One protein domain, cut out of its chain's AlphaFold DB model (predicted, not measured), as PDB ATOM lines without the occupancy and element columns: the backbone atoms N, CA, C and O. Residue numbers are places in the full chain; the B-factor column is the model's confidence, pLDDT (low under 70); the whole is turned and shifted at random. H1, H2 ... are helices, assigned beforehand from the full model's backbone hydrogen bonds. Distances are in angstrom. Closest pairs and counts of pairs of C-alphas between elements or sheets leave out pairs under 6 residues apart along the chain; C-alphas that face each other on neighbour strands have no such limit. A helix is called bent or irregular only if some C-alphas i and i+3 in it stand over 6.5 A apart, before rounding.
ATOM      1  N   SER A 653     132.929 148.404 121.606       67.07
ATOM      2  CA  SER A 653     132.824 147.186 122.412       67.07
ATOM      3  C   SER A 653     134.005 146.232 122.183       67.07
ATOM      4  O   SER A 653     134.664 146.238 121.135       67.07
ATOM      5  N   VAL A 654     134.251 145.371 123.170       66.60
ATOM      6  CA  VAL A 654     135.108 144.185 123.045       66.60
ATOM      7  C   VAL A 654     134.220 143.021 122.600       66.60
ATOM      8  O   VAL A 654     133.125 142.847 123.130       66.60
ATOM      9  N   VAL A 655     134.658 142.238 121.613       62.27
ATOM     10  CA  VAL A 655     133.895 141.088 121.095       62.27
ATOM     11  C   VAL A 655     134.662 139.818 121.438       62.27
ATOM     12  O   VAL A 655     135.788 139.652 120.979       62.27
ATOM     13  N   SER A 656     134.075 138.966 122.276       71.95
ATOM     14  CA  SER A 656     134.613 137.658 122.663       71.95
ATOM     15  C   SER A 656     133.505 136.844 123.327       71.95
ATOM     16  O   SER A 656     133.006 137.214 124.393       71.95
ATOM     17  N   ASP A 657     133.115 135.742 122.688       75.80
ATOM     18  CA  ASP A 657     132.082 134.834 123.197       75.80
ATOM     19  C   ASP A 657     132.563 134.123 124.472       75.80
ATOM     20  O   ASP A 657     131.858 134.074 125.482       75.80
ATOM     21  N   ASP A 658     133.817 133.668 124.457       74.57
ATOM     22  CA  ASP A 658     134.480 132.995 125.574       74.57
ATOM     23  C   ASP A 658     134.522 133.893 126.826       74.57
ATOM     24  O   ASP A 658     134.006 133.516 127.884       74.57
ATOM     25  N   LEU A 659     135.002 135.138 126.700       77.35
ATOM     26  CA  LEU A 659     135.061 136.079 127.828       77.35
ATOM     27  C   LEU A 659     133.659 136.459 128.342       77.35
ATOM     28  O   LEU A 659     133.469 136.642 129.548       77.35
ATOM     29  N   PHE A 660     132.661 136.548 127.453       77.50
ATOM     30  CA  PHE A 660     131.271 136.810 127.836       77.50
ATOM     31  C   PHE A 660     130.683 135.662 128.674       77.50
ATOM     32  O   PHE A 660     130.106 135.911 129.738       77.50
ATOM     33  N   THR A 661     130.870 134.405 128.249       78.32
ATOM     34  CA  THR A 661     130.401 133.241 129.022       78.32
ATOM     35  C   THR A 661     131.101 133.135 130.377       78.32
ATOM     36  O   THR A 661     130.436 132.868 131.381       78.32
ATOM     37  N   PHE A 662     132.404 133.440 130.449       79.29
ATOM     38  CA  PHE A 662     133.146 133.489 131.710       79.29
ATOM     39  C   PHE A 662     132.580 134.534 132.683       79.29
ATOM     40  O   PHE A 662     132.278 134.205 133.833       79.29
ATOM     41  N   VAL A 663     132.372 135.774 132.223       76.22
ATOM     42  CA  VAL A 663     131.805 136.859 133.045       76.22
ATOM     43  C   VAL A 663     130.372 136.549 133.492       76.22
ATOM     44  O   VAL A 663     130.015 136.864 134.629       76.22
ATOM     45  N   SER A 664     129.549 135.899 132.660       73.82
ATOM     46  CA  SER A 664     128.209 135.476 133.090       73.82
ATOM     47  C   SER A 664     128.287 134.395 134.183       73.82
ATOM     48  O   SER A 664     127.777 134.617 135.289       73.82
ATOM     49  N   LYS A 665     128.995 133.285 133.913       75.39
ATOM     50  CA  LYS A 665     129.016 132.048 134.722       75.39
ATOM     51  C   LYS A 665     129.860 132.122 136.003       75.39
ATOM     52  O   LYS A 665     129.430 131.599 137.027       75.39
ATOM     53  N   HIS A 666     131.056 132.717 135.962       69.75
ATOM     54  CA  HIS A 666     132.051 132.588 137.042       69.75
ATOM     55  C   HIS A 666     132.141 133.798 137.984       69.75
ATOM     56  O   HIS A 666     132.608 133.649 139.113       69.75
ATOM     57  N   MET A 667     131.662 134.979 137.578       68.44
ATOM     58  CA  MET A 667     131.538 136.122 138.490       68.44
ATOM     59  C   MET A 667     130.268 136.004 139.337       68.44
ATOM     60  O   MET A 667     129.159 136.239 138.847       68.44
ATOM     61  N   SER A 668     130.428 135.670 140.616       62.68
ATOM     62  CA  SER A 668     129.363 135.754 141.621       62.68
ATOM     63  C   SER A 668     128.919 137.209 141.866       62.68
ATOM     64  O   SER A 668     129.537 138.157 141.386       62.68
ATOM     65  N   LEU A 669     127.813 137.387 142.597       54.04
ATOM     66  CA  LEU A 669     127.269 138.696 142.982       54.04
ATOM     67  C   LEU A 669     127.283 138.851 144.510       54.04
ATOM     68  O   LEU A 669     126.405 138.290 145.173       54.04
ATOM     69  N   PRO A 670     128.255 139.580 145.083       54.99
ATOM     70  CA  PRO A 670     128.273 139.910 146.503       54.99
ATOM     71  C   PRO A 670     127.665 141.297 146.786       54.99
ATOM     72  O   PRO A 670     127.187 142.006 145.902       54.99
ATOM     73  N   ASN A 671     127.597 141.654 148.069       55.02
ATOM     74  CA  ASN A 671     126.706 142.693 148.596       55.02
ATOM     75  C   ASN A 671     127.294 144.126 148.542       55.02
ATOM     76  O   ASN A 671     127.070 144.917 149.458       55.02
ATOM     77  N   ILE A 672     128.114 144.446 147.532       62.61
ATOM     78  CA  ILE A 672     128.955 145.656 147.509       62.61
ATOM     79  C   ILE A 672     128.778 146.431 146.193       62.61
ATOM     80  O   ILE A 672     128.753 145.858 145.104       62.61
ATOM     81  N   HIS A 673     128.678 147.764 146.292       64.97
ATOM     82  CA  HIS A 673     128.445 148.669 145.156       64.97
ATOM     83  C   HIS A 673     129.438 148.478 143.993       64.97
ATOM     84  O   HIS A 673     129.034 148.539 142.829       64.97
ATOM     85  N   ASP A 674     130.714 148.231 144.296       66.31
ATOM     86  CA  ASP A 674     131.776 148.088 143.294       66.31
ATOM     87  C   ASP A 674     131.646 146.812 142.450       66.31
ATOM     88  O   ASP A 674     132.025 146.801 141.283       66.31
ATOM     89  N   GLU A 675     131.061 145.743 142.989       66.59
ATOM     90  CA  GLU A 675     130.920 144.468 142.276       66.59
ATOM     91  C   GLU A 675     129.698 144.479 141.349       66.59
ATOM     92  O   GLU A 675     129.774 144.000 140.215       66.59
ATOM     93  N   TYR A 676     128.620 145.160 141.760       71.06
ATOM     94  CA  TYR A 676     127.536 145.549 140.849       71.06
ATOM     95  C   TYR A 676     128.059 146.445 139.717       71.06
ATOM     96  O   TYR A 676     127.784 146.170 138.549       71.06
ATOM     97  N   ARG A 677     128.858 147.478 140.033       75.56
ATOM     98  CA  ARG A 677     129.506 148.344 139.028       75.56
ATOM     99  C   ARG A 677     130.335 147.519 138.038       75.56
ATOM    100  O   ARG A 677     130.112 147.646 136.837       75.56
ATOM    101  N   ARG A 678     131.214 146.637 138.525       73.84
ATOM    102  CA  ARG A 678     132.051 145.739 137.707       73.84
ATOM    103  C   ARG A 678     131.239 144.836 136.785       73.84
ATOM    104  O   ARG A 678     131.474 144.847 135.578       73.84
ATOM    105  N   LYS A 679     130.273 144.069 137.312       77.13
ATOM    106  CA  LYS A 679     129.534 143.104 136.477       77.13
ATOM    107  C   LYS A 679     128.652 143.809 135.441       77.13
ATOM    108  O   LYS A 679     128.598 143.360 134.299       77.13
ATOM    109  N   ILE A 680     128.039 144.950 135.777       79.34
ATOM    110  CA  ILE A 680     127.284 145.758 134.802       79.34
ATOM    111  C   ILE A 680     128.233 146.368 133.755       79.34
ATOM    112  O   ILE A 680     127.928 146.311 132.566       79.34
ATOM    113  N   TYR A 681     129.396 146.895 134.156       81.38
ATOM    114  CA  TYR A 681     130.406 147.424 133.231       81.38
ATOM    115  C   TYR A 681     130.861 146.371 132.210       81.38
ATOM    116  O   TYR A 681     130.821 146.616 131.005       81.38
ATOM    117  N   LEU A 682     131.229 145.172 132.665       79.17
ATOM    118  CA  LEU A 682     131.679 144.097 131.777       79.17
ATOM    119  C   LEU A 682     130.550 143.612 130.844       79.17
ATOM    120  O   LEU A 682     130.770 143.493 129.641       79.17
ATOM    121  N   LEU A 683     129.319 143.433 131.343       80.08
ATOM    122  CA  LEU A 683     128.165 143.017 130.523       80.08
ATOM    123  C   LEU A 683     127.696 144.076 129.504       80.08
ATOM    124  O   LEU A 683     127.077 143.728 128.493       80.08
ATOM    125  N   VAL A 684     127.977 145.363 129.739       78.81
ATOM    126  CA  VAL A 684     127.723 146.437 128.761       78.81
ATOM    127  C   VAL A 684     128.785 146.449 127.657       78.81
ATOM    128  O   VAL A 684     128.435 146.669 126.499       78.81
ATOM    129  N   ASN A 685     130.056 146.198 127.987       77.86
ATOM    130  CA  ASN A 685     131.178 146.385 127.057       77.86
ATOM    131  C   ASN A 685     131.614 145.123 126.294       77.86
ATOM    132  O   ASN A 685     132.187 145.262 125.213       77.86
ATOM    133  N   ILE A 686     131.339 143.923 126.816       73.25
ATOM    134  CA  ILE A 686     131.658 142.645 126.160       73.25
ATOM    135  C   ILE A 686     130.439 142.144 125.372       73.25
ATOM    136  O   ILE A 686     129.357 141.950 125.933       73.25
ATOM    137  N   MET A 687     130.609 141.905 124.072       70.31
ATOM    138  CA  MET A 687     129.571 141.410 123.160       70.31
ATOM    139  C   MET A 687     129.952 140.059 122.543       70.31
ATOM    140  O   MET A 687     131.131 139.721 122.444       70.31
ATOM    141  N   THR A 688     128.941 139.306 122.111       67.75
ATOM    142  CA  THR A 688     129.117 138.057 121.357       67.75
ATOM    143  C   THR A 688     129.276 138.345 119.865       67.75
ATOM    144  O   THR A 688     128.797 139.370 119.369       67.75
ATOM    145  N   LYS A 689     129.904 137.440 119.111       62.17
ATOM    146  CA  LYS A 689     130.052 137.581 117.655       62.17
ATOM    147  C   LYS A 689     128.703 137.694 116.950       62.17
ATOM    148  O   LYS A 689     128.542 138.561 116.092       62.17
ATOM    149  N   GLU A 690     127.713 136.923 117.391       59.13
ATOM    150  CA  GLU A 690     126.338 136.938 116.870       59.13
ATOM    151  C   GLU A 690     125.616 138.284 117.070       59.13
ATOM    152  O   GLU A 690     124.833 138.695 116.215       59.13
ATOM    153  N   THR A 691     125.901 139.014 118.159       57.56
ATOM    154  CA  THR A 691     125.366 140.381 118.341       57.56
ATOM    155  C   THR A 691     126.165 141.439 117.580       57.56
ATOM    156  O   THR A 691     125.640 142.518 117.326       57.56
ATOM    157  N   SER A 692     127.400 141.148 117.156       53.13
ATOM    158  CA  SER A 692     128.195 142.073 116.336       53.13
ATOM    159  C   SER A 692     127.797 142.074 114.853       53.13
ATOM    160  O   SER A 692     127.780 143.134 114.231       53.13
ATOM    161  N   THR A 693     127.423 140.920 114.286       52.94
ATOM    162  CA  THR A 693     127.072 140.797 112.858       52.94
ATOM    163  C   THR A 693     125.732 141.449 112.526       52.94
ATOM    164  O   THR A 693     125.636 142.153 111.523       52.94
ATOM    165  N   ASP A 707     116.049 141.240 121.672       54.01
ATOM    166  CA  ASP A 707     116.858 140.015 121.777       54.01
ATOM    167  C   ASP A 707     118.354 140.263 122.057       54.01
ATOM    168  O   ASP A 707     119.031 139.399 122.610       54.01
ATOM    169  N   ASP A 708     118.881 141.450 121.740       63.82
ATOM    170  CA  ASP A 708     120.316 141.758 121.867       63.82
ATOM    171  C   ASP A 708     120.746 142.168 123.307       63.82
ATOM    172  O   ASP A 708     121.913 142.509 123.558       63.82
ATOM    173  N   ILE A 709     119.811 142.152 124.272       68.50
ATOM    174  CA  ILE A 709     120.011 142.572 125.675       68.50
ATOM    175  C   ILE A 709     120.026 141.344 126.616       68.50
ATOM    176  O   ILE A 709     118.955 140.782 126.873       68.50
ATOM    177  N   PRO A 710     121.188 140.968 127.200       75.05
ATOM    178  CA  PRO A 710     121.330 139.769 128.029       75.05
ATOM    179  C   PRO A 710     120.359 139.712 129.220       75.05
ATOM    180  O   PRO A 710     120.171 140.736 129.893       75.05
ATOM    181  N   PRO A 711     119.783 138.539 129.543       74.05
ATOM    182  CA  PRO A 711     118.857 138.392 130.666       74.05
ATOM    183  C   PRO A 711     119.510 138.726 132.014       74.05
ATOM    184  O   PRO A 711     118.848 139.287 132.885       74.05
ATOM    185  N   GLU A 712     120.811 138.483 132.175       72.44
ATOM    186  CA  GLU A 712     121.579 138.845 133.369       72.44
ATOM    187  C   GLU A 712     121.703 140.365 133.514       72.44
ATOM    188  O   GLU A 712     121.567 140.892 134.617       72.44
ATOM    189  N   LEU A 713     121.899 141.089 132.404       76.87
ATOM    190  CA  LEU A 713     121.932 142.554 132.407       76.87
ATOM    191  C   LEU A 713     120.542 143.131 132.712       76.87
ATOM    192  O   LEU A 713     120.439 144.057 133.516       76.87
ATOM    193  N   ARG A 714     119.472 142.558 132.137       78.70
ATOM    194  CA  ARG A 714     118.081 142.919 132.475       78.70
ATOM    195  C   ARG A 714     117.811 142.717 133.973       78.70
ATOM    196  O   ARG A 714     117.322 143.632 134.629       78.70
ATOM    197  N   TYR A 715     118.165 141.550 134.518       77.98
ATOM    198  CA  TYR A 715     117.972 141.197 135.930       77.98
ATOM    199  C   TYR A 715     118.784 142.090 136.878       77.98
ATOM    200  O   TYR A 715     118.264 142.548 137.893       77.98
ATOM    201  N   LEU A 716     120.042 142.398 136.548       74.82
ATOM    202  CA  LEU A 716     120.865 143.321 137.334       74.82
ATOM    203  C   LEU A 716     120.272 144.732 137.350       74.82
ATOM    204  O   LEU A 716     120.124 145.330 138.412       74.82
ATOM    205  N   VAL A 717     119.880 145.259 136.188       75.46
ATOM    206  CA  VAL A 717     119.356 146.626 136.074       75.46
ATOM    207  C   VAL A 717     118.003 146.791 136.782       75.46
ATOM    208  O   VAL A 717     117.770 147.844 137.374       75.46
ATOM    209  N   THR A 718     117.136 145.771 136.800       74.65
ATOM    210  CA  THR A 718     115.862 145.820 137.549       74.65
ATOM    211  C   THR A 718     116.031 145.553 139.049       74.65
ATOM    212  O   THR A 718     115.355 146.188 139.864       74.65
ATOM    213  N   SER A 719     116.957 144.674 139.447       73.52
ATOM    214  CA  SER A 719     117.238 144.402 140.867       73.52
ATOM    215  C   SER A 719     117.972 145.546 141.577       73.52
ATOM    216  O   SER A 719     117.788 145.703 142.784       73.52
ATOM    217  N   LEU A 720     118.699 146.420 140.862       72.41
ATOM    218  CA  LEU A 720     119.307 147.633 141.439       72.41
ATOM    219  C   LEU A 720     118.312 148.482 142.249       72.41
ATOM    220  O   LEU A 720     118.663 148.947 143.328       72.41
ATOM    221  N   SER A 721     117.076 148.670 141.769       65.85
ATOM    222  CA  SER A 721     116.034 149.433 142.484       65.85
ATOM    223  C   SER A 721     115.404 148.710 143.678       65.85
ATOM    224  O   SER A 721     114.704 149.346 144.462       65.85
ATOM    225  N   LEU A 722     115.624 147.400 143.805       64.19
ATOM    226  CA  LEU A 722     115.153 146.588 144.930       64.19
ATOM    227  C   LEU A 722     116.238 146.453 146.010       64.19
ATOM    228  O   LEU A 722     115.924 146.439 147.196       64.19
ATOM    229  N   MET A 723     117.508 146.393 145.598       64.92
ATOM    230  CA  MET A 723     118.663 146.238 146.488       64.92
ATOM    231  C   MET A 723     119.231 147.573 146.992       64.92
ATOM    232  O   MET A 723     119.789 147.623 148.087       64.92
ATOM    233  N   LEU A 724     119.127 148.657 146.211       67.55
ATOM    234  CA  LEU A 724     119.768 149.945 146.493       67.55
ATOM    235  C   LEU A 724     118.779 151.116 146.411       67.55
ATOM    236  O   LEU A 724     117.770 151.071 145.710       67.55
ATOM    237  N   SER A 725     119.105 152.223 147.087       71.67
ATOM    238  CA  SER A 725     118.316 153.454 146.949       71.67
ATOM    239  C   SER A 725     118.340 153.966 145.496       71.67
ATOM    240  O   SER A 725     119.390 153.880 144.850       71.67
ATOM    241  N   PRO A 726     117.254 154.579 144.976       68.24
ATOM    242  CA  PRO A 726     117.216 155.067 143.594       68.24
ATOM    243  C   PRO A 726     118.351 156.038 143.246       68.24
ATOM    244  O   PRO A 726     118.847 156.036 142.123       68.24
ATOM    245  N   TRP A 727     118.824 156.831 144.214       70.06
ATOM    246  CA  TRP A 727     119.984 157.704 144.018       70.06
ATOM    247  C   TRP A 727     121.295 156.916 143.883       70.06
ATOM    248  O   TRP A 727     122.080 157.213 142.987       70.06
ATOM    249  N   ALA A 728     121.521 155.892 144.714       71.90
ATOM    250  CA  ALA A 728     122.699 155.030 144.605       71.90
ATOM    251  C   ALA A 728     122.689 154.209 143.302       71.90
ATOM    252  O   ALA A 728     123.717 154.118 142.636       71.90
ATOM    253  N   ALA A 729     121.526 153.691 142.892       75.42
ATOM    254  CA  ALA A 729     121.353 153.020 141.605       75.42
ATOM    255  C   ALA A 729     121.671 153.962 140.427       75.42
ATOM    256  O   ALA A 729     122.490 153.625 139.575       75.42
ATOM    257  N   VAL A 730     121.104 155.177 140.408       75.59
ATOM    258  CA  VAL A 730     121.402 156.189 139.376       75.59
ATOM    259  C   VAL A 730     122.878 156.600 139.384       75.59
ATOM    260  O   VAL A 730     123.435 156.808 138.312       75.59
ATOM    261  N   MET A 731     123.532 156.688 140.546       77.21
ATOM    262  CA  MET A 731     124.970 156.975 140.637       77.21
ATOM    263  C   MET A 731     125.822 155.845 140.045       77.21
ATOM    264  O   MET A 731     126.636 156.123 139.170       77.21
ATOM    265  N   ILE A 732     125.587 154.583 140.430       76.34
ATOM    266  CA  ILE A 732     126.299 153.424 139.859       76.34
ATOM    267  C   ILE A 732     126.095 153.363 138.344       76.34
ATOM    268  O   ILE A 732     127.069 153.257 137.604       76.34
ATOM    269  N   LEU A 733     124.851 153.482 137.864       82.38
ATOM    270  CA  LEU A 733     124.577 153.453 136.427       82.38
ATOM    271  C   LEU A 733     125.218 154.633 135.692       82.38
ATOM    272  O   LEU A 733     125.774 154.437 134.618       82.38
ATOM    273  N   ARG A 734     125.193 155.847 136.256       82.41
ATOM    274  CA  ARG A 734     125.863 157.020 135.673       82.41
ATOM    275  C   ARG A 734     127.370 156.806 135.577       82.41
ATOM    276  O   ARG A 734     127.958 157.154 134.557       82.41
ATOM    277  N   ASP A 735     127.985 156.244 136.610       81.24
ATOM    278  CA  ASP A 735     129.432 156.060 136.663       81.24
ATOM    279  C   ASP A 735     129.861 154.932 135.706       81.24
ATOM    280  O   ASP A 735     130.751 155.154 134.885       81.24
ATOM    281  N   VAL A 736     129.112 153.820 135.640       81.46
ATOM    282  CA  VAL A 736     129.256 152.800 134.579       81.46
ATOM    283  C   VAL A 736     129.083 153.410 133.182       81.46
ATOM    284  O   VAL A 736     129.936 153.217 132.326       81.46
ATOM    285  N   LEU A 737     128.037 154.202 132.926       83.68
ATOM    286  CA  LEU A 737     127.820 154.878 131.633       83.68
ATOM    287  C   LEU A 737     128.904 155.936 131.321       83.68
ATOM    288  O   LEU A 737     129.100 156.311 130.157       83.68
ATOM    289  N   SER A 738     129.618 156.430 132.338       81.02
ATOM    290  CA  SER A 738     130.748 157.347 132.166       81.02
ATOM    291  C   SER A 738     132.016 156.624 131.704       81.02
ATOM    292  O   SER A 738     132.737 157.171 130.870       81.02
ATOM    293  N   GLU A 739     132.218 155.374 132.125       76.89
ATOM    294  CA  GLU A 739     133.373 154.539 131.764       76.89
ATOM    295  C   GLU A 739     133.105 153.639 130.543       76.89
ATOM    296  O   GLU A 739     134.029 153.314 129.807       76.89
ATOM    297  N   SER A 740     131.857 153.224 130.299       77.17
ATOM    298  CA  SER A 740     131.513 152.268 129.234       77.17
ATOM    299  C   SER A 740     131.605 152.843 127.823       77.17
ATOM    300  O   SER A 740     131.370 154.033 127.597       77.17
ATOM    301  N   SER A 741     131.860 151.955 126.865       69.87
ATOM    302  CA  SER A 741     131.727 152.173 125.426       69.87
ATOM    303  C   SER A 741     130.352 152.732 125.043       69.87
ATOM    304  O   SER A 741     129.347 152.475 125.705       69.87
ATOM    305  N   GLY A 742     130.323 153.529 123.976       70.68
ATOM    306  CA  GLY A 742     129.090 154.073 123.411       70.68
ATOM    307  C   GLY A 742     128.531 153.221 122.272       70.68
ATOM    308  O   GLY A 742     129.042 152.146 121.967       70.68
ATOM    309  N   MET A 743     127.529 153.765 121.576       69.09
ATOM    310  CA  MET A 743     127.042 153.271 120.277       69.09
ATOM    311  C   MET A 743     126.509 151.823 120.301       69.09
ATOM    312  O   MET A 743     126.562 151.120 119.297       69.09
ATOM    313  N   ASN A 744     126.013 151.367 121.454       71.93
ATOM    314  CA  ASN A 744     125.607 149.984 121.712       71.93
ATOM    315  C   ASN A 744     124.175 149.964 122.290       71.93
ATOM    316  O   ASN A 744     123.919 150.700 123.250       71.93
ATOM    317  N   PRO A 745     123.244 149.116 121.799       72.57
ATOM    318  CA  PRO A 745     121.888 149.021 122.351       72.57
ATOM    319  C   PRO A 745     121.860 148.744 123.864       72.57
ATOM    320  O   PRO A 745     120.973 149.243 124.557       72.57
ATOM    321  N   ARG A 746     122.862 148.045 124.421       78.70
ATOM    322  CA  ARG A 746     123.002 147.826 125.874       78.70
ATOM    323  C   ARG A 746     123.305 149.120 126.641       78.70
ATOM    324  O   ARG A 746     122.750 149.324 127.717       78.70
ATOM    325  N   TYR A 747     124.118 150.020 126.081       82.52
ATOM    326  CA  TYR A 747     124.360 151.358 126.646       82.52
ATOM    327  C   TYR A 747     123.061 152.173 126.669       82.52
ATOM    328  O   TYR A 747     122.682 152.745 127.692       82.52
ATOM    329  N   THR A 748     122.329 152.151 125.556       79.46
ATOM    330  CA  THR A 748     121.044 152.839 125.385       79.46
ATOM    331  C   THR A 748     119.948 152.258 126.299       79.46
ATOM    332  O   THR A 748     119.146 153.017 126.846       79.46
ATOM    333  N   TYR A 749     119.948 150.947 126.575       83.73
ATOM    334  CA  TYR A 749     119.094 150.309 127.592       83.73
ATOM    335  C   TYR A 749     119.428 150.778 129.016       83.73
ATOM    336  O   TYR A 749     118.541 151.239 129.738       83.73
ATOM    337  N   VAL A 750     120.705 150.732 129.412       83.48
ATOM    338  CA  VAL A 750     121.140 151.148 130.757       83.48
ATOM    339  C   VAL A 750     120.903 152.648 130.989       83.48
ATOM    340  O   VAL A 750     120.496 153.039 132.084       83.48
ATOM    341  N   LEU A 751     121.058 153.494 129.963       83.85
ATOM    342  CA  LEU A 751     120.706 154.915 130.047       83.85
ATOM    343  C   LEU A 751     119.190 155.137 130.184       83.85
ATOM    344  O   LEU A 751     118.790 155.975 130.990       83.85
ATOM    345  N   ASN A 752     118.345 154.389 129.460       82.77
ATOM    346  CA  ASN A 752     116.888 154.451 129.650       82.77
ATOM    347  C   ASN A 752     116.511 154.121 131.104       82.77
ATOM    348  O   ASN A 752     115.813 154.909 131.741       82.77
ATOM    349  N   ALA A 753     117.045 153.030 131.663       80.27
ATOM    350  CA  ALA A 753     116.821 152.674 133.063       80.27
ATOM    351  C   ALA A 753     117.306 153.775 134.027       80.27
ATOM    352  O   ALA A 753     116.583 154.161 134.944       80.27
ATOM    353  N   ALA A 754     118.482 154.363 133.784       80.10
ATOM    354  CA  ALA A 754     119.001 155.473 134.585       80.10
ATOM    355  C   ALA A 754     118.158 156.766 134.493       80.10
ATOM    356  O   ALA A 754     118.222 157.593 135.406       80.10
ATOM    357  N   ILE A 755     117.376 156.958 133.419       76.13
ATOM    358  CA  ILE A 755     116.388 158.044 133.276       76.13
ATOM    359  C   ILE A 755     115.094 157.701 134.028       76.13
ATOM    360  O   ILE A 755     114.563 158.550 134.746       76.13
ATOM    361  N   ASP A 756     114.592 156.474 133.888       75.63
ATOM    362  CA  ASP A 756     113.317 156.048 134.478       75.63
ATOM    363  C   ASP A 756     113.394 155.941 136.015       75.63
ATOM    364  O   ASP A 756     112.456 156.327 136.713       75.63
ATOM    365  N   LEU A 757     114.558 155.564 136.560       71.69
ATOM    366  CA  LEU A 757     114.858 155.552 138.002       71.69
ATOM    367  C   LEU A 757     114.844 156.945 138.677       71.69
ATOM    368  O   LEU A 757     114.998 157.037 139.895       71.69
ATOM    369  N   GLN A 758     114.665 158.048 137.936       66.52
ATOM    370  CA  GLN A 758     114.659 159.410 138.503       66.52
ATOM    371  C   GLN A 758     113.298 159.869 139.056       66.52
ATOM    372  O   GLN A 758     113.177 160.998 139.549       66.52
ATOM    373  N   LEU A 759     112.266 159.025 138.989       58.16
ATOM    374  CA  LEU A 759     110.901 159.355 139.397       58.16
ATOM    375  C   LEU A 759     110.480 158.566 140.659       58.16
ATOM    376  O   LEU A 759     110.462 157.343 140.597       58.16
ATOM    377  N   PRO A 760     110.040 159.208 141.769       54.56
ATOM    378  CA  PRO A 760     110.052 160.641 142.076       54.56
ATOM    379  C   PRO A 760     110.700 161.001 143.432       54.56
ATOM    380  O   PRO A 760     110.273 160.546 144.491       54.56
ATOM    381  N   THR A 761     111.609 161.982 143.441       51.86
ATOM    382  CA  THR A 761     111.848 162.772 144.667       51.86
ATOM    383  C   THR A 761     110.742 163.822 144.856       51.86
ATOM    384  O   THR A 761     110.100 164.264 143.895       51.86
ATOM    385  N   SER A 762     110.481 164.197 146.111       57.19
ATOM    386  CA  SER A 762     109.220 164.806 146.565       57.19
ATOM    387  C   SER A 762     108.992 166.283 146.209       57.19
ATOM    388  O   SER A 762     107.960 166.832 146.587       57.19
ATOM    389  N   THR A 763     109.896 166.949 145.480       64.62
ATOM    390  CA  THR A 763     109.758 168.385 145.162       64.62
ATOM    391  C   THR A 763     109.977 168.693 143.681       64.62
ATOM    392  O   THR A 763     110.780 168.055 143.001       64.62
ATOM    393  N   THR A 764     109.314 169.732 143.172       65.67
ATOM    394  CA  THR A 764     109.556 170.254 141.813       65.67
ATOM    395  C   THR A 764     111.007 170.702 141.624       65.67
ATOM    396  O   THR A 764     111.598 170.433 140.580       65.67
ATOM    397  N   ARG A 765     111.614 171.311 142.653       67.59
ATOM    398  CA  ARG A 765     113.020 171.748 142.648       67.59
ATOM    399  C   ARG A 765     114.001 170.577 142.558       67.59
ATOM    400  O   ARG A 765     114.961 170.667 141.797       67.59
ATOM    401  N   SER A 766     113.769 169.482 143.290       67.55
ATOM    402  CA  SER A 766     114.628 168.293 143.213       67.55
ATOM    403  C   SER A 766     114.496 167.596 141.860       67.55
ATOM    404  O   SER A 766     115.522 167.265 141.276       67.55
ATOM    405  N   ARG A 767     113.279 167.490 141.301       70.11
ATOM    406  CA  ARG A 767     113.068 166.985 139.930       70.11
ATOM    407  C   ARG A 767     113.785 167.835 138.878       70.11
ATOM    408  O   ARG A 767     114.509 167.292 138.054       70.11
ATOM    409  N   MET A 768     113.665 169.165 138.932       70.86
ATOM    410  CA  MET A 768     114.419 170.045 138.026       70.86
ATOM    411  C   MET A 768     115.934 169.838 138.152       70.86
ATOM    412  O   MET A 768     116.624 169.785 137.138       70.86
ATOM    413  N   ALA A 769     116.459 169.674 139.370       72.82
ATOM    414  CA  ALA A 769     117.881 169.418 139.588       72.82
ATOM    415  C   ALA A 769     118.336 168.050 139.041       72.82
ATOM    416  O   ALA A 769     119.385 167.984 138.399       72.82
ATOM    417  N   THR A 770     117.564 166.972 139.234       72.10
ATOM    418  CA  THR A 770     117.900 165.647 138.679       72.10
ATOM    419  C   THR A 770     117.816 165.643 137.157       72.10
ATOM    420  O   THR A 770     118.771 165.220 136.510       72.10
ATOM    421  N   THR A 771     116.758 166.211 136.571       75.29
ATOM    422  CA  THR A 771     116.599 166.294 135.112       75.29
ATOM    423  C   THR A 771     117.672 167.174 134.464       75.29
ATOM    424  O   THR A 771     118.203 166.798 133.424       75.29
ATOM    425  N   LEU A 772     118.073 168.295 135.082       77.62
ATOM    426  CA  LEU A 772     119.189 169.116 134.587       77.62
ATOM    427  C   LEU A 772     120.547 168.416 134.730       77.62
ATOM    428  O   LEU A 772     121.395 168.555 133.849       77.62
ATOM    429  N   ASN A 773     120.769 167.645 135.796       79.76
ATOM    430  CA  ASN A 773     121.991 166.852 135.944       79.76
ATOM    431  C   ASN A 773     122.040 165.686 134.944       79.76
ATOM    432  O   ASN A 773     123.098 165.438 134.371       79.76
ATOM    433  N   MET A 774     120.908 165.033 134.660       80.16
ATOM    434  CA  MET A 774     120.823 164.007 133.617       80.16
ATOM    435  C   MET A 774     120.987 164.606 132.216       80.16
ATOM    436  O   MET A 774     121.723 164.065 131.400       80.16
ATOM    437  N   TRP A 775     120.404 165.777 131.949       83.33
ATOM    438  CA  TRP A 775     120.618 166.512 130.699       83.33
ATOM    439  C   TRP A 775     122.091 166.883 130.494       83.33
ATOM    440  O   TRP A 775     122.628 166.708 129.399       83.33
ATOM    441  N   ARG A 776     122.762 167.363 131.551       84.56
ATOM    442  CA  ARG A 776     124.209 167.626 131.548       84.56
ATOM    443  C   ARG A 776     124.998 166.352 131.256       84.56
ATOM    444  O   ARG A 776     125.844 166.382 130.368       84.56
ATOM    445  N   PHE A 777     124.672 165.241 131.918       83.46
ATOM    446  CA  PHE A 777     125.309 163.947 131.676       83.46
ATOM    447  C   PHE A 777     125.124 163.468 130.227       83.46
ATOM    448  O   PHE A 777     126.104 163.211 129.539       83.46
ATOM    449  N   ILE A 778     123.897 163.461 129.701       84.85
ATOM    450  CA  ILE A 778     123.609 163.115 128.297       84.85
ATOM    451  C   ILE A 778     124.357 164.048 127.329       84.85
ATOM    452  O   ILE A 778     124.821 163.608 126.281       84.85
ATOM    453  N   SER A 779     124.527 165.331 127.673       84.18
ATOM    454  CA  SER A 779     125.318 166.255 126.852       84.18
ATOM    455  C   SER A 779     126.830 165.996 126.909       84.18
ATOM    456  O   SER A 779     127.483 166.131 125.876       84.18
ATOM    457  N   SER A 780     127.389 165.564 128.047       83.68
ATOM    458  CA  SER A 780     128.805 165.172 128.131       83.68
ATOM    459  C   SER A 780     129.069 163.816 127.469       83.68
ATOM    460  O   SER A 780     130.116 163.637 126.855       83.68
ATOM    461  N   GLN A 781     128.096 162.901 127.496       80.42
ATOM    462  CA  GLN A 781     128.126 161.625 126.769       80.42
ATOM    463  C   GLN A 781     127.652 161.734 125.305       80.42
ATOM    464  O   GLN A 781     127.450 160.720 124.645       80.42
ATOM    465  N   SER A 782     127.510 162.943 124.748       80.32
ATOM    466  CA  SER A 782     127.035 163.150 123.366       80.32
ATOM    467  C   SER A 782     127.916 162.505 122.286       80.32
ATOM    468  O   SER A 782     127.424 162.210 121.202       80.32
ATOM    469  N   ARG A 783     129.194 162.227 122.586       74.79
ATOM    470  CA  ARG A 783     130.116 161.464 121.720       74.79
ATOM    471  C   ARG A 783     129.902 159.941 121.762       74.79
ATOM    472  O   ARG A 783     130.502 159.239 120.957       74.79
ATOM    473  N   LYS A 784     129.093 159.427 122.698       75.01
ATOM    474  CA  LYS A 784     128.831 157.991 122.918       75.01
ATOM    475  C   LYS A 784     127.490 157.508 122.349       75.01
ATOM    476  O   LYS A 784     127.110 156.368 122.597       75.01
ATOM    477  N   MET A 785     126.750 158.347 121.629       76.58
ATOM    478  CA  MET A 785     125.435 158.003 121.078       76.58
ATOM    479  C   MET A 785     125.294 158.555 119.661       76.58
ATOM    480  O   MET A 785     125.889 159.586 119.338       76.58
ATOM    481  N   THR A 786     124.461 157.932 118.826       77.95
ATOM    482  CA  THR A 786     124.083 158.553 117.548       77.95
ATOM    483  C   THR A 786     123.348 159.875 117.798       77.95
ATOM    484  O   THR A 786     122.698 160.069 118.829       77.95
ATOM    485  N   PHE A 787     123.388 160.796 116.830       77.60
ATOM    486  CA  PHE A 787     122.650 162.063 116.930       77.60
ATOM    487  C   PHE A 787     121.142 161.845 117.160       77.60
ATOM    488  O   PHE A 787     120.520 162.588 117.923       77.60
ATOM    489  N   ALA A 788     120.573 160.794 116.557       79.43
ATOM    490  CA  ALA A 788     119.178 160.402 116.727       79.43
ATOM    491  C   ALA A 788     118.873 159.935 118.162       79.43
ATOM    492  O   ALA A 788     117.941 160.453 118.778       79.43
ATOM    493  N   GLU A 789     119.676 159.029 118.730       81.43
ATOM    494  CA  GLU A 789     119.529 158.584 120.125       81.43
ATOM    495  C   GLU A 789     119.722 159.736 121.113       81.43
ATOM    496  O   GLU A 789     118.894 159.937 121.996       81.43
ATOM    497  N   HIS A 790     120.772 160.542 120.946       82.30
ATOM    498  CA  HIS A 790     121.057 161.698 121.798       82.30
ATOM    499  C   HIS A 790     119.898 162.715 121.794       82.30
ATOM    500  O   HIS A 790     119.534 163.242 122.851       82.30
ATOM    501  N   MET A 791     119.262 162.948 120.639       82.04
ATOM    502  CA  MET A 791     118.044 163.760 120.543       82.04
ATOM    503  C   MET A 791     116.816 163.076 121.161       82.04
ATOM    504  O   MET A 791     116.033 163.746 121.836       82.04
ATOM    505  N   ALA A 792     116.648 161.761 121.000       82.61
ATOM    506  CA  ALA A 792     115.559 161.005 121.622       82.61
ATOM    507  C   ALA A 792     115.661 160.999 123.160       82.61
ATOM    508  O   ALA A 792     114.672 161.265 123.844       82.61
ATOM    509  N   MET A 793     116.862 160.799 123.707       82.35
ATOM    510  CA  MET A 793     117.143 160.851 125.147       82.35
ATOM    511  C   MET A 793     116.924 162.251 125.713       82.35
ATOM    512  O   MET A 793     116.250 162.407 126.731       82.35
ATOM    513  N   LYS A 794     117.392 163.295 125.015       83.79
ATOM    514  CA  LYS A 794     117.068 164.683 125.374       83.79
ATOM    515  C   LYS A 794     115.565 164.946 125.334       83.79
ATOM    516  O   LYS A 794     115.047 165.548 126.268       83.79
ATOM    517  N   ARG A 795     114.833 164.446 124.333       82.75
ATOM    518  CA  ARG A 795     113.364 164.553 124.284       82.75
ATOM    519  C   ARG A 795     112.699 163.849 125.475       82.75
ATOM    520  O   ARG A 795     111.823 164.449 126.090       82.75
ATOM    521  N   ARG A 796     113.140 162.640 125.848       80.38
ATOM    522  CA  ARG A 796     112.648 161.900 127.031       80.38
ATOM    523  C   ARG A 796     112.909 162.683 128.326       80.38
ATOM    524  O   ARG A 796     111.997 162.859 129.128       80.38
ATOM    525  N   CYS A 797     114.101 163.258 128.492       77.72
ATOM    526  CA  CYS A 797     114.405 164.134 129.626       77.72
ATOM    527  C   CYS A 797     113.605 165.448 129.616       77.72
ATOM    528  O   CYS A 797     113.181 165.889 130.681       77.72
ATOM    529  N   ALA A 798     113.355 166.060 128.453       75.72
ATOM    530  CA  ALA A 798     112.547 167.278 128.338       75.72
ATOM    531  C   ALA A 798     111.085 167.050 128.756       75.72
ATOM    532  O   ALA A 798     110.513 167.892 129.441       75.72
ATOM    533  N   VAL A 799     110.502 165.901 128.398       75.46
ATOM    534  CA  VAL A 799     109.144 165.502 128.821       75.46
ATOM    535  C   VAL A 799     109.047 165.339 130.347       75.46
ATOM    536  O   VAL A 799     108.003 165.627 130.925       75.46
ATOM    537  N   ASN A 800     110.147 164.979 131.018       68.90
ATOM    538  CA  ASN A 800     110.215 164.888 132.481       68.90
ATOM    539  C   ASN A 800     110.409 166.250 133.193       68.90
ATOM    540  O   ASN A 800     110.395 166.295 134.426       68.90
ATOM    541  N   ILE A 801     110.561 167.368 132.467       70.33
ATOM    542  CA  ILE A 801     110.595 168.714 133.064       70.33
ATOM    543  C   ILE A 801     109.162 169.138 133.441       70.33
ATOM    544  O   ILE A 801     108.277 169.118 132.585       70.33
ATOM    545  N   PRO A 802     108.896 169.597 134.683       67.24
ATOM    546  CA  PRO A 802     107.572 170.082 135.076       67.24
ATOM    547  C   PRO A 802     107.246 171.439 134.418       67.24
ATOM    548  O   PRO A 802     107.459 172.507 134.998       67.24
ATOM    549  N   LEU A 803     106.694 171.385 133.200       64.59
ATOM    550  CA  LEU A 803     106.287 172.543 132.384       64.59
ATOM    551  C   LEU A 803     105.323 173.499 133.106       64.59
ATOM    552  O   LEU A 803     105.332 174.699 132.829       64.59
ATOM    553  N   SER A 804     104.545 172.992 134.067       64.71
ATOM    554  CA  SER A 804     103.622 173.769 134.908       64.71
ATOM    555  C   SER A 804     104.285 174.934 135.651       64.71
ATOM    556  O   SER A 804     103.614 175.920 135.940       64.71
ATOM    557  N   TYR A 805     105.593 174.869 135.926       64.04
ATOM    558  CA  TYR A 805     106.323 175.993 136.516       64.04
ATOM    559  C   TYR A 805     106.689 177.065 135.477       64.04
ATOM    560  O   TYR A 805     106.492 178.252 135.721       64.04
ATOM    561  N   ILE A 806     107.180 176.664 134.299       59.66
ATOM    562  CA  ILE A 806     107.635 177.591 133.244       59.66
ATOM    563  C   ILE A 806     106.449 178.382 132.670       59.66
ATOM    564  O   ILE A 806     106.555 179.593 132.460       59.66
ATOM    565  N   LEU A 807     105.311 177.705 132.486       63.12
ATOM    566  CA  LEU A 807     104.060 178.260 131.960       63.12
ATOM    567  C   LEU A 807     103.290 179.143 132.963       63.12
ATOM    568  O   LEU A 807     102.278 179.730 132.594       63.12
ATOM    569  N   SER A 808     103.753 179.271 134.213       67.94
ATOM    570  CA  SER A 808     103.051 180.029 135.265       67.94
ATOM    571  C   SER A 808     103.055 181.557 135.078       67.94
ATOM    572  O   SER A 808     102.353 182.262 135.798       67.94
ATOM    573  N   SER A 809     103.835 182.091 134.130       70.79
ATOM    574  CA  SER A 809     103.941 183.533 133.881       70.79
ATOM    575  C   SER A 809     104.251 183.848 132.415       70.79
ATOM    576  O   SER A 809     105.194 183.314 131.829       70.79
ATOM    577  N   TYR A 810     103.499 184.788 131.836       73.03
ATOM    578  CA  TYR A 810     103.742 185.314 130.487       73.03
ATOM    579  C   TYR A 810     105.125 185.981 130.361       73.03
ATOM    580  O   TYR A 810     105.838 185.765 129.384       73.03
ATOM    581  N   TRP A 811     105.548 186.727 131.388       75.47
ATOM    582  CA  TRP A 811     106.865 187.375 131.433       75.47
ATOM    583  C   TRP A 811     108.013 186.367 131.557       75.47
ATOM    584  O   TRP A 811     109.065 186.568 130.952       75.47
ATOM    585  N   SER A 812     107.799 185.253 132.270       72.35
ATOM    586  CA  SER A 812     108.712 184.098 132.252       72.35
ATOM    587  C   SER A 812     108.860 183.575 130.822       72.35
ATOM    588  O   SER A 812     109.967 183.527 130.294       72.35
ATOM    589  N   LEU A 813     107.747 183.264 130.152       72.58
ATOM    590  CA  LEU A 813     107.774 182.695 128.805       72.58
ATOM    591  C   LEU A 813     108.448 183.628 127.779       72.58
ATOM    592  O   LEU A 813     109.289 183.171 127.008       72.58
ATOM    593  N   LEU A 814     108.148 184.931 127.806       78.58
ATOM    594  CA  LEU A 814     108.762 185.908 126.901       78.58
ATOM    595  C   LEU A 814     110.273 186.069 127.151       78.58
ATOM    596  O   LEU A 814     111.049 186.054 126.195       78.58
ATOM    597  N   THR A 815     110.705 186.166 128.415       75.78
ATOM    598  CA  THR A 815     112.136 186.298 128.750       75.78
ATOM    599  C   THR A 815     112.919 185.031 128.398       75.78
ATOM    600  O   THR A 815     113.965 185.135 127.755       75.78
ATOM    601  N   TRP A 816     112.387 183.838 128.693       73.10
ATOM    602  CA  TRP A 816     112.996 182.567 128.279       73.10
ATOM    603  C   TRP A 816     113.090 182.416 126.757       73.10
ATOM    604  O   TRP A 816     114.126 181.961 126.278       73.10
ATOM    605  N   LEU A 817     112.077 182.837 125.988       77.86
ATOM    606  CA  LEU A 817     112.130 182.814 124.520       77.86
ATOM    607  C   LEU A 817     113.189 183.772 123.959       77.86
ATOM    608  O   LEU A 817     113.967 183.364 123.100       77.86
ATOM    609  N   THR A 818     113.268 185.012 124.457       75.67
ATOM    610  CA  THR A 818     114.304 185.967 124.014       75.67
ATOM    611  C   THR A 818     115.718 185.518 124.383       75.67
ATOM    612  O   THR A 818     116.649 185.692 123.600       75.67
ATOM    613  N   LEU A 819     115.895 184.887 125.546       74.10
ATOM    614  CA  LEU A 819     117.194 184.371 125.974       74.10
ATOM    615  C   LEU A 819     117.582 183.126 125.152       74.10
ATOM    616  O   LEU A 819     118.722 183.025 124.704       74.10
ATOM    617  N   LEU A 820     116.628 182.233 124.856       73.45
ATOM    618  CA  LEU A 820     116.828 181.085 123.962       73.45
ATOM    619  C   LEU A 820     117.204 181.494 122.537       73.45
ATOM    620  O   LEU A 820     118.102 180.880 121.965       73.45
ATOM    621  N   THR A 821     116.566 182.515 121.956       74.21
ATOM    622  CA  THR A 821     116.910 182.970 120.599       74.21
ATOM    623  C   THR A 821     118.277 183.645 120.555       74.21
ATOM    624  O   THR A 821     119.056 183.347 119.652       74.21
ATOM    625  N   ILE A 822     118.632 184.466 121.551       71.09
ATOM    626  CA  ILE A 822     119.971 185.074 121.648       71.09
ATOM    627  C   ILE A 822     121.057 184.001 121.829       71.09
ATOM    628  O   ILE A 822     122.069 184.035 121.129       71.09
ATOM    629  N   VAL A 823     120.864 183.025 122.723       70.39
ATOM    630  CA  VAL A 823     121.837 181.934 122.932       70.39
ATOM    631  C   VAL A 823     121.917 181.022 121.707       70.39
ATOM    632  O   VAL A 823     123.018 180.686 121.277       70.39
TER     633      VAL A 823
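What this domain is: This is residues 653 to 693 and 707 to 823 of the 1163 residues of an uncharacterized protein of Trypanosoma brucei brucei (strain 927/4 GUTat10.1) (UniProt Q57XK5). An elongated slab of helices in two rows, H2, H5 and H7 in one and H4, H6 and H8 in the other, has H1 at one end; beyond the other end residues 807 to 815 and 817 to 823 stick out, of which 810 to 815 and 817 to 823 belong to H10. The six helices of the rows are a bundle, up and down, each running against the one before it. The printed part has 158 residues with ten named helices, H1 to H10 along the chain, and no named strand: all helix. It is only just loose, close to compact, with a radius of gyration of the C-alphas of 18.2 A, and spans 61 by 34 by 23 A.

How they stand to each other: Begin at H7, residues 764 to 784, with a kink of 26 degrees near residue 778; it is irregular, C-alphas 780 and 783 being 7.5 A apart. It forms a hairpin with H8, residues 787 to 799: they touch, closest at the C-alphas of Thr 771 and Cys 797, 6.3 A, at a shallow tilt of 1 degree. H8 only just touches H6, residues 745 to 756, with 3 pairs of C-alphas within 8 A, the closest Ile 755 and Cys 797 at 7.4 A. H6 forms a hairpin with H5, residues 726 to 739, their closest C-alphas Ala 754 and Val 730 at 5.4 A. H5 touches H2, residues 673 to 685, at a steep tilt of 46 degrees, closest at C-alphas Val 736 and Tyr 681, 5.7 A. H4, residues 711 to 723, touches H2 with residues 713 to 716 alone, closest at C-alphas Leu 713 and Leu 683, 6.5 A. H1, residues 657 to 666, forms a hairpin with H2, which touches it with residues 679 to 683 alone; the closest C-alphas are Val 663 and Leu 682, 7.3 A. H3, residues 689 to 693, is close to H1 but not clearly touching, as H9, residues 803 to 806, is to H10, residues 810 to 823; the closest C-alphas are Asp 657 and Lys 689, 6.5 A, and Ile 806 and Ser 812, 6.7 A. Every O i to N i+4 pair is within hydrogen-bond range in H1, H2, H3, H5, H6, H8 and H10, against 7 of 9 in H4 and 15 of 17 in H7; H9 is too short for such a pair.

Where its parts are: Find C-alpha 764 at (109.556, 170.254, 141.813); from there H7 runs 29.6 A to C-alpha 784. H1 begins at C-alpha 657, (132.082, 134.834, 123.197), and H10, 19.9 A long, ends at C-alpha 823, (121.837, 181.934, 122.932). H5 measures 20.0 A and H2 18.4 A.

The domain as a whole: The C-alphas farthest apart, Asp 658 and Trp 811, are 61.3 A apart. Residues 694 to 706 are not printed, and C-alphas 693 and 707 are 13.6 A apart across the cut. Of the links printed whole, none is long. The mean pLDDT of the printed part is 73.0, with 46 residues under 70, among them 666 to 675 and 758 to 766.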